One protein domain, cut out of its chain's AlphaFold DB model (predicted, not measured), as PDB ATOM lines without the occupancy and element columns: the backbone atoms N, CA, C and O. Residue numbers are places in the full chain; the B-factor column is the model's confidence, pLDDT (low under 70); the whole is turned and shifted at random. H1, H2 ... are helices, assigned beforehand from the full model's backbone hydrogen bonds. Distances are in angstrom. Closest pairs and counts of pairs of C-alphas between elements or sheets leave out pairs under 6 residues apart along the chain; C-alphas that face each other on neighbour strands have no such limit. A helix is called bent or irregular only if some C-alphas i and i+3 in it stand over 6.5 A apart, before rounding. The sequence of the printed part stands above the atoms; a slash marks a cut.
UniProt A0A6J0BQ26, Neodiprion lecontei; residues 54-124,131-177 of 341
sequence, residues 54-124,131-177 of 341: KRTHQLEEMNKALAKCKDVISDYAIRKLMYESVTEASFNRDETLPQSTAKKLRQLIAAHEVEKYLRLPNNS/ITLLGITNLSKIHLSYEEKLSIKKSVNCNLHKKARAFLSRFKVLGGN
ATOM      1  N   LYS A  54      27.125  35.669  70.796       52.66
ATOM      2  CA  LYS A  54      27.140  36.512  69.581       52.66
ATOM      3  C   LYS A  54      28.008  35.904  68.478       52.66
ATOM      4  O   LYS A  54      27.648  35.987  67.310       52.66
ATOM      5  N   ARG A  55      29.116  35.249  68.848       49.28
ATOM      6  CA  ARG A  55      30.000  34.554  67.898       49.28
ATOM      7  C   ARG A  55      29.335  33.337  67.257       49.28
ATOM      8  O   ARG A  55      29.497  33.142  66.060       49.28
ATOM      9  N   THR A  56      28.572  32.553  68.019       59.44
ATOM     10  CA  THR A  56      27.820  31.412  67.467       59.44
ATOM     11  C   THR A  56      26.723  31.872  66.508       59.44
ATOM     12  O   THR A  56      26.588  31.300  65.434       59.44
ATOM     13  N   HIS A  57      26.018  32.962  66.831       63.69
ATOM     14  CA  HIS A  57      25.008  33.551  65.943       63.69
ATOM     15  C   HIS A  57      25.609  34.049  64.620       63.69
ATOM     16  O   HIS A  57      25.090  33.746  63.551       63.69
ATOM     17  N   GLN A  58      26.740  34.759  64.675       65.12
ATOM     18  CA  GLN A  58      27.445  35.226  63.474       65.12
ATOM     19  C   GLN A  58      27.983  34.064  62.624       65.12
ATOM     20  O   GLN A  58      27.940  34.129  61.397       65.12
ATOM     21  N   LEU A  59      28.453  32.983  63.256       68.69
ATOM     22  CA  LEU A  59      28.900  31.776  62.558       68.69
ATOM     23  C   LEU A  59      27.729  31.062  61.857       68.69
ATOM     24  O   LEU A  59      27.859  30.635  60.712       68.69
ATOM     25  N   GLU A  60      26.570  30.967  62.512       68.81
ATOM     26  CA  GLU A  60      25.352  30.400  61.921       68.81
ATOM     27  C   GLU A  60      24.821  31.242  60.753       68.81
ATOM     28  O   GLU A  60      24.404  30.687  59.736       68.81
ATOM     29  N   GLU A  61      24.860  32.573  60.857       76.19
ATOM     30  CA  GLU A  61      24.508  33.479  59.757       76.19
ATOM     31  C   GLU A  61      25.469  33.340  58.573       76.19
ATOM     32  O   GLU A  61      25.023  33.259  57.426       76.19
ATOM     33  N   MET A  62      26.773  33.236  58.841       70.62
ATOM     34  CA  MET A  62      27.789  33.021  57.811       70.62
ATOM     35  C   MET A  62      27.610  31.661  57.119       70.62
ATOM     36  O   MET A  62      27.668  31.587  55.894       70.62
ATOM     37  N   ASN A  63      27.294  30.602  57.869       71.44
ATOM     38  CA  ASN A  63      26.990  29.280  57.314       71.44
ATOM     39  C   ASN A  63      25.709  29.287  56.463       71.44
ATOM     40  O   ASN A  63      25.681  28.688  55.388       71.44
ATOM     41  N   LYS A  64      24.665  30.010  56.891       80.38
ATOM     42  CA  LYS A  64      23.439  30.206  56.095       80.38
ATOM     43  C   LYS A  64      23.714  30.988  54.808       80.38
ATOM     44  O   LYS A  64      23.162  30.648  53.763       80.38
ATOM     45  N   ALA A  65      24.560  32.016  54.857       73.94
ATOM     46  CA  ALA A  65      24.965  32.773  53.672       73.94
ATOM     47  C   ALA A  65      25.809  31.919  52.710       73.94
ATOM     48  O   ALA A  65      25.584  31.954  51.501       73.94
ATOM     49  N   LEU A  66      26.718  31.096  53.241       75.12
ATOM     50  CA  LEU A  66      27.517  30.151  52.464       75.12
ATOM     51  C   LEU A  66      26.633  29.107  51.767       75.12
ATOM     52  O   LEU A  66      26.841  28.832  50.588       75.12
ATOM     53  N   ALA A  67      25.637  28.551  52.464       76.75
ATOM     54  CA  ALA A  67      24.673  27.618  51.878       76.75
ATOM     55  C   ALA A  67      23.910  28.264  50.709       76.75
ATOM     56  O   ALA A  67      23.929  27.734  49.603       76.75
ATOM     57  N   LYS A  68      23.376  29.479  50.902       79.12
ATOM     58  CA  LYS A  68      22.731  30.245  49.820       79.12
ATOM     59  C   LYS A  68      23.673  30.513  48.644       79.12
ATOM     60  O   LYS A  68      23.256  30.466  47.493       79.12
ATOM     61  N   CYS A  69      24.946  30.801  48.914       73.94
ATOM     62  CA  CYS A  69      25.943  31.014  47.868       73.94
ATOM     63  C   CYS A  69      26.204  29.727  47.070       73.94
ATOM     64  O   CYS A  69      26.238  29.771  45.843       73.94
ATOM     65  N   LYS A  70      26.312  28.575  47.747       73.94
ATOM     66  CA  LYS A  70      26.420  27.259  47.095       73.94
ATOM     67  C   LYS A  70      25.212  26.977  46.203       73.94
ATOM     68  O   LYS A  70      25.408  26.552  45.065       73.94
ATOM     69  N   ASP A  71      24.003  27.286  46.668       79.56
ATOM     70  CA  ASP A  71      22.781  27.121  45.876       79.56
ATOM     71  C   ASP A  71      22.831  27.986  44.607       79.56
ATOM     72  O   ASP A  71      22.685  27.463  43.506       79.56
ATOM     73  N   VAL A  72      23.183  29.273  44.721       82.12
ATOM     74  CA  VAL A  72      23.316  30.183  43.563       82.12
ATOM     75  C   VAL A  72      24.404  29.725  42.584       82.12
ATOM     76  O   VAL A  72      24.211  29.788  41.369       82.12
ATOM     77  N   ILE A  73      25.545  29.246  43.087       80.56
ATOM     78  CA  ILE A  73      26.637  28.725  42.252       80.56
ATOM     79  C   ILE A  73      26.193  27.456  41.518       80.56
ATOM     80  O   ILE A  73      26.474  27.309  40.327       80.56
ATOM     81  N   SER A  74      25.491  26.550  42.202       81.25
ATOM     82  CA  SER A  74      24.995  25.313  41.597       81.25
ATOM     83  C   SER A  74      23.921  25.590  40.541       81.25
ATOM     84  O   SER A  74      24.021  25.075  39.426       81.25
ATOM     85  N   ASP A  75      22.984  26.498  40.815       81.88
ATOM     86  CA  ASP A  75      21.992  26.975  39.851       81.88
ATOM     87  C   ASP A  75      22.647  27.611  38.624       81.88
ATOM     88  O   ASP A  75      22.254  27.341  37.484       81.88
ATOM     89  N   TYR A  76      23.674  28.439  38.830       86.38
ATOM     90  CA  TYR A  76      24.437  29.028  37.735       86.38
ATOM     91  C   TYR A  76      25.144  27.954  36.901       86.38
ATOM     92  O   TYR A  76      25.077  27.991  35.670       86.38
ATOM     93  N   ALA A  77      25.775  26.969  37.545       81.25
ATOM     94  CA  ALA A  77      26.445  25.867  36.863       81.25
ATOM     95  C   ALA A  77      25.463  25.029  36.026       81.25
ATOM     96  O   ALA A  77      25.760  24.708  34.873       81.25
ATOM     97  N   ILE A  78      24.269  24.740  36.556       85.25
ATOM     98  CA  ILE A  78      23.202  24.034  35.836       85.25
ATOM     99  C   ILE A  78      22.738  24.855  34.626       85.25
ATOM    100  O   ILE A  78      22.684  24.335  33.509       85.25
ATOM    101  N   ARG A  79      22.451  26.150  34.811       85.50
ATOM    102  CA  ARG A  79      22.030  27.047  33.719       85.50
ATOM    103  C   ARG A  79      23.100  27.170  32.636       85.50
ATOM    104  O   ARG A  79      22.771  27.143  31.451       85.50
ATOM    105  N   LYS A  80      24.374  27.253  33.026       87.44
ATOM    106  CA  LYS A  80      25.513  27.282  32.105       87.44
ATOM    107  C   LYS A  80      25.601  25.994  31.286       87.44
ATOM    108  O   LYS A  80      25.682  26.063  30.064       87.44
ATOM    109  N   LEU A  81      25.493  24.831  31.931       86.62
ATOM    110  CA  LEU A  81      25.497  23.532  31.251       86.62
ATOM    111  C   LEU A  81      24.334  23.405  30.251       86.62
ATOM    112  O   LEU A  81      24.509  22.896  29.140       86.62
ATOM    113  N   MET A  82      23.142  23.877  30.629       85.19
ATOM    114  CA  MET A  82      21.979  23.913  29.740       85.19
ATOM    115  C   MET A  82      22.229  24.822  28.533       85.19
ATOM    116  O   MET A  82      21.990  24.403  27.402       85.19
ATOM    117  N   TYR A  83      22.761  26.027  28.749       86.25
ATOM    118  CA  TYR A  83      23.088  26.968  27.678       86.25
ATOM    119  C   TYR A  83      24.143  26.407  26.710       86.25
ATOM    120  O   TYR A  83      23.959  26.444  25.494       86.25
ATOM    121  N   GLU A  84      25.207  25.789  27.225       85.25
ATOM    122  CA  GLU A  84      26.211  25.089  26.412       85.25
ATOM    123  C   GLU A  84      25.596  23.939  25.596       85.25
ATOM    124  O   GLU A  84      25.955  23.707  24.447       85.25
ATOM    125  N   SER A  85      24.626  23.222  26.159       84.44
ATOM    126  CA  SER A  85      23.953  22.122  25.451       84.44
ATOM    127  C   SER A  85      23.008  22.624  24.351       84.44
ATOM    128  O   SER A  85      22.869  21.979  23.311       84.44
ATOM    129  N   VAL A  86      22.380  23.787  24.553       85.38
ATOM    130  CA  VAL A  86      21.545  24.474  23.550       85.38
ATOM    131  C   VAL A  86      22.399  25.050  22.419       85.38
ATOM    132  O   VAL A  86      22.038  24.917  21.248       85.38
ATOM    133  N   THR A  87      23.548  25.646  22.744       84.12
ATOM    134  CA  THR A  87      24.496  26.149  21.739       84.12
ATOM    135  C   THR A  87      25.072  25.008  20.905       84.12
ATOM    136  O   THR A  87      25.015  25.080  19.680       84.12
ATOM    137  N   GLU A  88      25.499  23.901  21.516       82.50
ATOM    138  CA  GLU A  88      25.935  22.695  20.794       82.50
ATOM    139  C   GLU A  88      24.844  22.117  19.880       82.50
ATOM    140  O   GLU A  88      25.124  21.784  18.726       82.50
ATOM    141  N   ALA A  89      23.590  22.066  20.345       82.62
ATOM    142  CA  ALA A  89      22.461  21.625  19.524       82.62
ATOM    143  C   ALA A  89      22.241  22.530  18.292       82.62
ATOM    144  O   ALA A  89      21.858  22.048  17.228       82.62
ATOM    145  N   SER A  90      22.547  23.830  18.384       79.19
ATOM    146  CA  SER A  90      22.434  24.775  17.258       79.19
ATOM    147  C   SER A  90      23.490  24.587  16.156       79.19
ATOM    148  O   SER A  90      23.273  24.972  14.996       79.19
ATOM    149  N   PHE A  91      24.633  23.979  16.493       76.88
ATOM    150  CA  PHE A  91      25.674  23.617  15.526       76.88
ATOM    151  C   PHE A  91      25.367  22.307  14.796       76.88
ATOM    152  O   PHE A  91      25.978  22.056  13.765       76.88
ATOM    153  N   ASN A  92      24.406  21.514  15.295       74.94
ATOM    154  CA  ASN A  92      23.889  20.299  14.661       74.94
ATOM    155  C   ASN A  92      24.980  19.330  14.157       74.94
ATOM    156  O   ASN A  92      24.864  18.782  13.066       74.94
ATOM    157  N   ARG A  93      26.052  19.124  14.940       68.12
ATOM    158  CA  ARG A  93      27.194  18.266  14.550       68.12
ATOM    159  C   ARG A  93      26.807  16.804  14.289       68.12
ATOM    160  O   ARG A  93      27.466  16.144  13.502       68.12
ATOM    161  N   ASP A  94      25.734  16.344  14.930       69.06
ATOM    162  CA  ASP A  94      25.218  14.973  14.839       69.06
ATOM    163  C   ASP A  94      23.999  14.859  13.883       69.06
ATOM    164  O   ASP A  94      23.298  13.854  13.922       69.06
ATOM    165  N   GLU A  95      23.666  15.911  13.114       71.88
ATOM    166  CA  GLU A  95      22.482  16.007  12.220       71.88
ATOM    167  C   GLU A  95      21.114  15.682  12.870       71.88
ATOM    168  O   GLU A  95      20.103  15.493  12.200       71.88
ATOM    169  N   THR A  96      21.044  15.666  14.203       70.00
ATOM    170  CA  THR A  96      19.835  15.291  14.964       70.00
ATOM    171  C   THR A  96      18.651  16.251  14.815       70.00
ATOM    172  O   THR A  96      17.530  15.896  15.181       70.00
ATOM    173  N   LEU A  97      18.882  17.475  14.332       76.06
ATOM    174  CA  LEU A  97      17.855  18.498  14.136       76.06
ATOM    175  C   LEU A  97      17.667  18.814  12.644       76.06
ATOM    176  O   LEU A  97      18.652  18.896  11.908       76.06
ATOM    177  N   PRO A  98      16.431  19.099  12.192       80.44
ATOM    178  CA  PRO A  98      16.202  19.648  10.862       80.44
ATOM    179  C   PRO A  98      16.986  20.954  10.666       80.44
ATOM    180  O   PRO A  98      16.984  21.829  11.539       80.44
ATOM    181  N   GLN A  99      17.630  21.114   9.507       78.31
ATOM    182  CA  GLN A  99      18.519  22.250   9.221       78.31
ATOM    183  C   GLN A  99      17.807  23.613   9.325       78.31
ATOM    184  O   GLN A  99      18.404  24.611   9.739       78.31
ATOM    185  N   SER A 100      16.510  23.654   9.011       79.06
ATOM    186  CA  SER A 100      15.643  24.825   9.191       79.06
ATOM    187  C   SER A 100      15.481  25.207  10.670       79.06
ATOM    188  O   SER A 100      15.605  26.383  11.021       79.06
ATOM    189  N   THR A 101      15.286  24.223  11.547       80.25
ATOM    190  CA  THR A 101      15.151  24.393  13.001       80.25
ATOM    191  C   THR A 101      16.473  24.796  13.649       80.25
ATOM    192  O   THR A 101      16.498  25.694  14.492       80.25
ATOM    193  N   ALA A 102      17.592  24.204  13.217       80.31
ATOM    194  CA  ALA A 102      18.927  24.570  13.692       80.31
ATOM    195  C   ALA A 102      19.286  26.025  13.334       80.31
ATOM    196  O   ALA A 102      19.823  26.756  14.167       80.31
ATOM    197  N   LYS A 103      18.922  26.488  12.126       82.19
ATOM    198  CA  LYS A 103      19.117  27.884  11.701       82.19
ATOM    199  C   LYS A 103      18.300  28.865  12.549       82.19
ATOM    200  O   LYS A 103      18.852  29.870  12.992       82.19
ATOM    201  N   LYS A 104      17.028  28.555  12.837       82.19
ATOM    202  CA  LYS A 104      16.180  29.356  13.743       82.19
ATOM    203  C   LYS A 104      16.738  29.397  15.169       82.19
ATOM    204  O   LYS A 104      16.746  30.456  15.788       82.19
ATOM    205  N   LEU A 105      17.247  28.274  15.681       81.88
ATOM    206  CA  LEU A 105      17.865  28.210  17.010       81.88
ATOM    207  C   LEU A 105      19.152  29.045  17.082       81.88
ATOM    208  O   LEU A 105      19.371  29.756  18.056       81.88
ATOM    209  N   ARG A 106      19.975  29.021  16.028       83.38
ATOM    210  CA  ARG A 106      21.194  29.838  15.934       83.38
ATOM    211  C   ARG A 106      20.878  31.334  15.887       83.38
ATOM    212  O   ARG A 106      21.534  32.120  16.560       83.38
ATOM    213  N   GLN A 107      19.835  31.712  15.148       81.38
ATOM    214  CA  GLN A 107      19.320  33.083  15.136       81.38
ATOM    215  C   GLN A 107      18.770  33.502  16.511       81.38
ATOM    216  O   GLN A 107      18.981  34.638  16.919       81.38
ATOM    217  N   LEU A 108      18.128  32.590  17.253       83.25
ATOM    218  CA  LEU A 108      17.641  32.847  18.612       83.25
ATOM    219  C   LEU A 108      18.790  33.057  19.612       83.25
ATOM    220  O   LEU A 108      18.722  33.961  20.438       83.25
ATOM    221  N   ILE A 109      19.853  32.255  19.523       84.69
ATOM    222  CA  ILE A 109      21.048  32.401  20.368       84.69
ATOM    223  C   ILE A 109      21.755  33.725  20.069       84.69
ATOM    224  O   ILE A 109      22.050  34.471  20.998       84.69
ATOM    225  N   ALA A 110      21.955  34.053  18.789       81.88
ATOM    226  CA  ALA A 110      22.547  35.326  18.386       81.88
ATOM    227  C   ALA A 110      21.703  36.520  18.866       81.88
ATOM    228  O   ALA A 110      22.244  37.503  19.365       81.88
ATOM    229  N   ALA A 111      20.371  36.417  18.787       78.69
ATOM    230  CA  ALA A 111      19.472  37.434  19.321       78.69
ATOM    231  C   ALA A 111      19.624  37.603  20.843       78.69
ATOM    232  O   ALA A 111      19.700  38.731  21.320       78.69
ATOM    233  N   HIS A 112      19.727  36.504  21.594       78.62
ATOM    234  CA  HIS A 112      19.949  36.531  23.042       78.62
ATOM    235  C   HIS A 112      21.326  37.110  23.422       78.62
ATOM    236  O   HIS A 112      21.446  37.838  24.405       78.62
ATOM    237  N   GLU A 113      22.381  36.814  22.662       77.75
ATOM    238  CA  GLU A 113      23.706  37.410  22.881       77.75
ATOM    239  C   GLU A 113      23.691  38.922  22.653       77.75
ATOM    240  O   GLU A 113      24.229  39.663  23.469       77.75
ATOM    241  N   VAL A 114      23.020  39.391  21.599       74.56
ATOM    242  CA  VAL A 114      22.826  40.828  21.353       74.56
ATOM    243  C   VAL A 114      21.973  41.460  22.460       74.56
ATOM    244  O   VAL A 114      22.286  42.554  22.925       74.56
ATOM    245  N   GLU A 115      20.951  40.757  22.960       71.06
ATOM    246  CA  GLU A 115      20.128  41.205  24.091       71.06
ATOM    247  C   GLU A 115      20.930  41.383  25.389       71.06
ATOM    248  O   GLU A 115      20.686  42.332  26.135       71.06
ATOM    249  N   LYS A 116      21.939  40.537  25.633       71.12
ATOM    250  CA  LYS A 116      22.856  40.685  26.775       71.12
ATOM    251  C   LYS A 116      23.590  42.029  26.758       71.12
ATOM    252  O   LYS A 116      23.826  42.593  27.819       71.12
ATOM    253  N   TYR A 117      23.942  42.538  25.578       66.62
ATOM    254  CA  TYR A 117      24.611  43.836  25.428       66.62
ATOM    255  C   TYR A 117      23.633  45.018  25.345       66.62
ATOM    256  O   TYR A 117      24.047  46.163  25.493       66.62
ATOM    257  N   LEU A 118      22.339  44.751  25.140       63.12
ATOM    258  CA  LEU A 118      21.268  45.755  25.165       63.12
ATOM    259  C   LEU A 118      20.781  46.077  26.589       63.12
ATOM    260  O   LEU A 118      20.139  47.106  26.787       63.12
ATOM    261  N   ARG A 119      21.070  45.224  27.581       58.88
ATOM    262  CA  ARG A 119      20.717  45.445  28.993       58.88
ATOM    263  C   ARG A 119      21.977  45.765  29.801       58.88
ATOM    264  O   ARG A 119      22.818  44.890  29.993       58.88
ATOM    265  N   LEU A 120      22.113  46.999  30.297       54.16
ATOM    266  CA  LEU A 120      23.140  47.301  31.300       54.16
ATOM    267  C   LEU A 120      22.794  46.617  32.637       54.16
ATOM    268  O   LEU A 120      21.613  46.520  32.981       54.16
ATOM    269  N   PRO A 121      23.795  46.173  33.420       47.25
ATOM    270  CA  PRO A 121      23.585  45.734  34.792       47.25
ATOM    271  C   PRO A 121      23.337  46.964  35.675       47.25
ATOM    272  O   PRO A 121      24.231  47.422  36.379       47.25
ATOM    273  N   ASN A 122      22.134  47.533  35.610       41.38
ATOM    274  CA  ASN A 122      21.735  48.610  36.507       41.38
ATOM    275  C   ASN A 122      20.946  48.043  37.686       41.38
ATOM    276  O   ASN A 122      19.925  47.382  37.521       41.38
ATOM    277  N   ASN A 123      21.411  48.376  38.889       43.03
ATOM    278  CA  ASN A 123      20.737  48.169  40.172       43.03
ATOM    279  C   ASN A 123      19.498  49.080  40.347       43.03
ATOM    280  O   ASN A 123      19.157  49.443  41.471       43.03
ATOM    281  N   SER A 124      18.843  49.502  39.263       44.22
ATOM    282  CA  SER A 124      17.619  50.301  39.309       44.22
ATOM    283  C   SER A 124      16.414  49.392  39.092       44.22
ATOM    284  O   SER A 124      16.391  48.568  38.184       44.22
ATOM    285  N   ILE A 131      17.543  50.129  25.994       56.88
ATOM    286  CA  ILE A 131      18.531  51.000  25.356       56.88
ATOM    287  C   ILE A 131      18.634  50.638  23.875       56.88
ATOM    288  O   ILE A 131      18.821  49.480  23.503       56.88
ATOM    289  N   THR A 132      18.509  51.642  23.015       54.12
ATOM    290  CA  THR A 132      18.612  51.491  21.565       54.12
ATOM    291  C   THR A 132      20.082  51.447  21.153       54.12
ATOM    292  O   THR A 132      20.675  52.476  20.830       54.12
ATOM    293  N   LEU A 133      20.706  50.268  21.140       52.38
ATOM    294  CA  LEU A 133      22.039  50.137  20.550       52.38
ATOM    295  C   LEU A 133      21.903  50.188  19.014       52.38
ATOM    296  O   LEU A 133      21.274  49.318  18.413       52.38
ATOM    297  N   LEU A 134      22.456  51.232  18.384       54.41
ATOM    298  CA  LEU A 134      22.501  51.418  16.919       54.41
ATOM    299  C   LEU A 134      21.127  51.457  16.206       54.41
ATOM    300  O   LEU A 134      21.008  51.035  15.060       54.41
ATOM    301  N   GLY A 135      20.067  51.948  16.858       53.59
ATOM    302  CA  GLY A 135      18.736  52.066  16.234       53.59
ATOM    303  C   GLY A 135      17.930  50.759  16.153       53.59
ATOM    304  O   GLY A 135      16.803  50.765  15.655       53.59
ATOM    305  N   ILE A 136      18.451  49.640  16.672       58.66
ATOM    306  CA  ILE A 136      17.748  48.349  16.680       58.66
ATOM    307  C   ILE A 136      16.814  48.297  17.895       58.66
ATOM    308  O   ILE A 136      17.202  47.918  18.996       58.66
ATOM    309  N   THR A 137      15.556  48.691  17.701       54.56
ATOM    310  CA  THR A 137      14.548  48.733  18.776       54.56
ATOM    311  C   THR A 137      13.875  47.388  19.039       54.56
ATOM    312  O   THR A 137      13.281  47.212  20.099       54.56
ATOM    313  N   ASN A 138      13.951  46.414  18.126       55.41
ATOM    314  CA  ASN A 138      13.311  45.107  18.284       55.41
ATOM    315  C   ASN A 138      14.104  43.991  17.590       55.41
ATOM    316  O   ASN A 138      14.177  43.938  16.365       55.41
ATOM    317  N   LEU A 139      14.636  43.058  18.383       61.41
ATOM    318  CA  LEU A 139      15.072  41.750  17.893       61.41
ATOM    319  C   LEU A 139      13.861  41.006  17.304       61.41
ATOM    320  O   LEU A 139      12.761  41.055  17.864       61.41
ATOM    321  N   SER A 140      14.051  40.314  16.179       62.03
ATOM    322  CA  SER A 140      12.999  39.504  15.561       62.03
ATOM    323  C   SER A 140      12.514  38.437  16.546       62.03
ATOM    324  O   SER A 140      13.299  37.582  16.963       62.03
ATOM    325  N   LYS A 141      11.224  38.457  16.905       64.25
ATOM    326  CA  LYS A 141      10.599  37.395  17.704       64.25
ATOM    327  C   LYS A 141      10.532  36.128  16.852       64.25
ATOM    328  O   LYS A 141       9.639  35.962  16.027       64.25
ATOM    329  N   ILE A 142      11.516  35.249  17.010       69.62
ATOM    330  CA  ILE A 142      11.545  33.968  16.305       69.62
ATOM    331  C   ILE A 142      10.511  33.055  16.962       69.62
ATOM    332  O   ILE A 142      10.666  32.632  18.108       69.62
ATOM    333  N   HIS A 143       9.442  32.752  16.233       71.50
ATOM    334  CA  HIS A 143       8.425  31.808  16.676       71.50
ATOM    335  C   HIS A 143       8.834  30.385  16.282       71.50
ATOM    336  O   HIS A 143       8.918  30.047  15.103       71.50
ATOM    337  N   LEU A 144       9.104  29.554  17.292       75.88
ATOM    338  CA  LEU A 144       9.304  28.115  17.129       75.88
ATOM    339  C   LEU A 144       7.953  27.395  17.215       75.88
ATOM    340  O   LEU A 144       7.197  27.618  18.169       75.88
ATOM    341  N   SER A 145       7.685  26.509  16.257       84.69
ATOM    342  CA  SER A 145       6.541  25.594  16.286       84.69
ATOM    343  C   SER A 145       6.636  24.624  17.473       84.69
ATOM    344  O   SER A 145       7.717  24.380  18.019       84.69
ATOM    345  N   TYR A 146       5.506  24.051  17.890       83.25
ATOM    346  CA  TYR A 146       5.457  23.065  18.975       83.25
ATOM    347  C   TYR A 146       6.355  21.846  18.692       83.25
ATOM    348  O   TYR A 146       7.111  21.414  19.563       83.25
ATOM    349  N   GLU A 147       6.357  21.353  17.452       79.62
ATOM    350  CA  GLU A 147       7.200  20.227  17.023       79.62
ATOM    351  C   GLU A 147       8.694  20.577  16.995       79.62
ATOM    352  O   GLU A 147       9.544  19.770  17.381       79.62
ATOM    353  N   GLU A 148       9.020  21.812  16.601       80.56
ATOM    354  CA  GLU A 148      10.388  22.332  16.620       80.56
ATOM    355  C   GLU A 148      10.906  22.413  18.065       80.56
ATOM    356  O   GLU A 148      12.009  21.949  18.356       80.56
ATOM    357  N   LYS A 149      10.085  22.909  19.004       83.38
ATOM    358  CA  LYS A 149      10.411  22.953  20.442       83.38
ATOM    359  C   LYS A 149      10.618  21.559  21.030       83.38
ATOM    360  O   LYS A 149      11.549  21.358  21.810       83.38
ATOM    361  N   LEU A 150       9.773  20.594  20.664       83.81
ATOM    362  CA  LEU A 150       9.889  19.217  21.144       83.81
ATOM    363  C   LEU A 150      11.174  18.556  20.631       83.81
ATOM    364  O   LEU A 150      11.872  17.887  21.396       83.81
ATOM    365  N   SER A 151      11.515  18.782  19.363       80.50
ATOM    366  CA  SER A 151      12.744  18.277  18.745       80.50
ATOM    367  C   SER A 151      13.994  18.889  19.384       80.50
ATOM    368  O   SER A 151      14.922  18.160  19.739       80.50
ATOM    369  N   ILE A 152      13.992  20.204  19.644       84.19
ATOM    370  CA  ILE A 152      15.072  20.886  20.375       84.19
ATOM    371  C   ILE A 152      15.202  20.313  21.789       84.19
ATOM    372  O   ILE A 152      16.302  19.957  22.202       84.19
ATOM    373  N   LYS A 153      14.089  20.140  22.516       87.44
ATOM    374  CA  LYS A 153      14.094  19.553  23.865       87.44
ATOM    375  C   LYS A 153      14.711  18.153  23.874       87.44
ATOM    376  O   LYS A 153      15.526  17.855  24.744       87.44
ATOM    377  N   LYS A 154      14.351  17.299  22.909       85.19
ATOM    378  CA  LYS A 154      14.916  15.946  22.773       85.19
ATOM    379  C   LYS A 154      16.420  15.982  22.483       85.19
ATOM    380  O   LYS A 154      17.169  15.265  23.143       85.19
ATOM    381  N   SER A 155      16.861  16.835  21.556       84.31
ATOM    382  CA  SER A 155      18.281  16.986  21.197       84.31
ATOM    383  C   SER A 155      19.117  17.504  22.377       84.31
ATOM    384  O   SER A 155      20.116  16.889  22.750       84.31
ATOM    385  N   VAL A 156      18.648  18.553  23.061       85.94
ATOM    386  CA  VAL A 156      19.306  19.111  24.254       85.94
ATOM    387  C   VAL A 156      19.380  18.079  25.380       85.94
ATOM    388  O   VAL A 156      20.435  17.924  25.991       85.94
ATOM    389  N   ASN A 157      18.304  17.326  25.631       86.25
ATOM    390  CA  ASN A 157      18.312  16.286  26.659       86.25
ATOM    391  C   ASN A 157      19.287  15.145  26.318       86.25
ATOM    392  O   ASN A 157      19.996  14.647  27.191       86.25
ATOM    393  N   CYS A 158      19.378  14.758  25.042       85.12
ATOM    394  CA  CYS A 158      20.354  13.772  24.582       85.12
ATOM    395  C   CYS A 158      21.797  14.256  24.816       85.12
ATOM    396  O   CYS A 158      22.609  13.508  25.362       85.12
ATOM    397  N   ASN A 159      22.100  15.520  24.499       85.06
ATOM    398  CA  ASN A 159      23.417  16.118  24.745       85.06
ATOM    399  C   ASN A 159      23.750  16.217  26.239       85.06
ATOM    400  O   ASN A 159      24.850  15.841  26.645       85.06
ATOM    401  N   LEU A 160      22.794  16.634  27.073       86.44
ATOM    402  CA  LEU A 160      22.961  16.655  28.528       86.44
ATOM    403  C   LEU A 160      23.247  15.255  29.078       86.44
ATOM    404  O   LEU A 160      24.188  15.077  29.850       86.44
ATOM    405  N   HIS A 161      22.503  14.239  28.634       84.75
ATOM    406  CA  HIS A 161      22.756  12.857  29.034       84.75
ATOM    407  C   HIS A 161      24.115  12.338  28.550       84.75
ATOM    408  O   HIS A 161      24.790  11.633  29.303       84.75
ATOM    409  N   LYS A 162      24.555  12.698  27.337       86.12
ATOM    410  CA  LYS A 162      25.904  12.376  26.842       86.12
ATOM    411  C   LYS A 162      26.980  13.015  27.725       86.12
ATOM    412  O   LYS A 162      27.890  12.309  28.157       86.12
ATOM    413  N   LYS A 163      26.850  14.304  28.062       85.56
ATOM    414  CA  LYS A 163      27.774  15.021  28.961       85.56
ATOM    415  C   LYS A 163      27.797  14.417  30.363       85.56
ATOM    416  O   LYS A 163      28.874  14.154  30.889       85.56
ATOM    417  N   ALA A 164      26.632  14.119  30.937       85.12
ATOM    418  CA  ALA A 164      26.523  13.467  32.241       85.12
ATOM    419  C   ALA A 164      27.186  12.082  32.237       85.12
ATOM    420  O   ALA A 164      27.937  11.745  33.148       85.12
ATOM    421  N   ARG A 165      26.977  11.288  31.182       85.88
ATOM    422  CA  ARG A 165      27.605   9.967  31.039       85.88
ATOM    423  C   ARG A 165      29.118  10.063  30.839       85.88
ATOM    424  O   ARG A 165      29.853   9.262  31.414       85.88
ATOM    425  N   ALA A 166      29.593  11.041  30.071       86.00
ATOM    426  CA  ALA A 166      31.020  11.307  29.904       86.00
ATOM    427  C   ALA A 166      31.668  11.730  31.231       86.00
ATOM    428  O   ALA A 166      32.736  11.227  31.578       86.00
ATOM    429  N   PHE A 167      30.995  12.585  32.006       84.19
ATOM    430  CA  PHE A 167      31.422  12.960  33.351       84.19
ATOM    431  C   PHE A 167      31.486  11.744  34.281       84.19
ATOM    432  O   PHE A 167      32.528  11.500  34.877       84.19
ATOM    433  N   LEU A 168      30.426  10.932  34.335       83.88
ATOM    434  CA  LEU A 168      30.388   9.695  35.123       83.88
ATOM    435  C   LEU A 168      31.522   8.735  34.743       83.88
ATOM    436  O   LEU A 168      32.133   8.120  35.612       83.88
ATOM    437  N   SER A 169      31.831   8.632  33.450       83.38
ATOM    438  CA  SER A 169      32.917   7.780  32.956       83.38
ATOM    439  C   SER A 169      34.284   8.302  33.401       83.38
ATOM    440  O   SER A 169      35.098   7.526  33.892       83.38
ATOM    441  N   ARG A 170      34.527   9.617  33.308       83.06
ATOM    442  CA  ARG A 170      35.760  10.253  33.809       83.06
ATOM    443  C   ARG A 170      35.891  10.128  35.325       83.06
ATOM    444  O   ARG A 170      36.965   9.807  35.816       83.06
ATOM    445  N   PHE A 171      34.797  10.324  36.053       79.00
ATOM    446  CA  PHE A 171      34.750  10.181  37.505       79.00
ATOM    447  C   PHE A 171      35.086   8.753  37.947       79.00
ATOM    448  O   PHE A 171      35.876   8.557  38.867       79.00
ATOM    449  N   LYS A 172      34.560   7.746  37.236       81.00
ATOM    450  CA  LYS A 172      34.886   6.337  37.477       81.00
ATOM    451  C   LYS A 172      36.367   6.028  37.218       81.00
ATOM    452  O   LYS A 172      36.969   5.288  37.986       81.00
ATOM    453  N   VAL A 173      36.960   6.602  36.166       81.69
ATOM    454  CA  VAL A 173      38.396   6.442  35.848       81.69
ATOM    455  C   VAL A 173      39.293   7.085  36.911       81.69
ATOM    456  O   VAL A 173      40.350   6.549  37.217       81.69
ATOM    457  N   LEU A 174      38.854   8.186  37.522       78.38
ATOM    458  CA  LEU A 174      39.558   8.866  38.615       78.38
ATOM    459  C   LEU A 174      39.408   8.166  39.983       78.38
ATOM    460  O   LEU A 174      39.807   8.727  40.999       78.38
ATOM    461  N   GLY A 175      38.843   6.953  40.027       68.31
ATOM    462  CA  GLY A 175      38.708   6.157  41.252       68.31
ATOM    463  C   GLY A 175      37.452   6.452  42.079       68.31
ATOM    464  O   GLY A 175      37.342   5.979  43.206       68.31
ATOM    465  N   GLY A 176      36.490   7.210  41.545       68.25
ATOM    466  CA  GLY A 176      35.236   7.504  42.233       68.25
ATOM    467  C   GLY A 176      34.282   6.305  42.274       68.25
ATOM    468  O   GLY A 176      33.869   5.790  41.230       68.25
ATOM    469  N   ASN A 177      33.878   5.880  43.475       68.50
ATOM    470  CA  ASN A 177      32.899   4.811  43.660       68.50
ATOM    471  C   ASN A 177      31.457   5.356  43.587       68.50
ATOM    472  O   ASN A 177      31.012   6.128  44.437       68.50
TER     473      ASN A 177
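AT A GLANCE: This is residues 54 to 124 and 131 to 177 of the 341 residues of a protein of Neodiprion lecontei (UniProt A0A6J0BQ26). Three helices meet at one joint and splay out from it like the ribs of an open fan: the longest, H1, ends there, H2 folds back from it to make a V with H1, and H3 crosses the last part of H1 with its first half. Most of H1 sticks out as a free arm, residues 54 to 80, and residues 169 to 175, of which 169 to 173 belong to H3, stand free as well. The printed part has 118 residues with three named helices, in the order H1, H2, H3, and no named strand; the class is all helix. The whole is only just loose, close to extended, with a radius of gyration of the C-alphas of 20.1 A, and its flat outline spans 60 by 47 by 23 A.

IN THESE COORDINATES: H1, residues 54 to 91, runs 55.6 A from C-alpha 54 at (27.140, 36.512, 69.581) to C-alpha 91 at (25.674, 23.617, 15.526). H2, residues 99 to 118, is 28.5 A long. H3, residues 146 to 173, is 40.6 A long and ends with C-alpha 173 at (38.396, 6.442, 35.848). No helix is bent or irregular.

HOW THE PARTS SIT: H1 touches H2 with residues 87 to 91 alone, and H2 touches H1 with residues 102 to 109 alone; the closest C-alphas are those of Ser 90 and Ala 102, 5.0 A apart. The two run opposite ways at a steep tilt of 41 degrees and form a helical hairpin. H1 touches H3 with residues 81 to 89 alone, and H3 touches H1 with residues 152 to 160 alone; the closest C-alphas are those of Ser 85 and Val 156, 5.7 A apart. H1 and H3 run opposite ways at a steep tilt of 62 degrees. H2 and H3 are close but not clearly touching, with the closest C-alphas, those of Thr 101 and Glu 148, 6.3 A apart; their lines are about perpendicular at 80 degrees. Every O i to N i+4 pair is within hydrogen-bond range in H1 and H3, and 15 of 16 are in H2.

THE WHOLE: The two C-alphas farthest apart are those of Lys 54 and Gln 99, 62.6 A. Without the stretches that stand free, the body of 84 residues spans 51 by 35 by 20 A. The link from H1 to H2 is short. The link from H2 to H3 runs across the cut: residues 125 to 130 are not printed, and C-alphas 124 and 131 are 14.0 A apart. Residues 131 to 145 hold no named element, and their C-alphas lie 18 to 28 A from the mean of all C-alphas. The mean pLDDT of the printed part is 75.0; 32 residues are under 70, namely 54 to 60, 93 to 94, 117 to 124, 131 to 142 and 175 to 177.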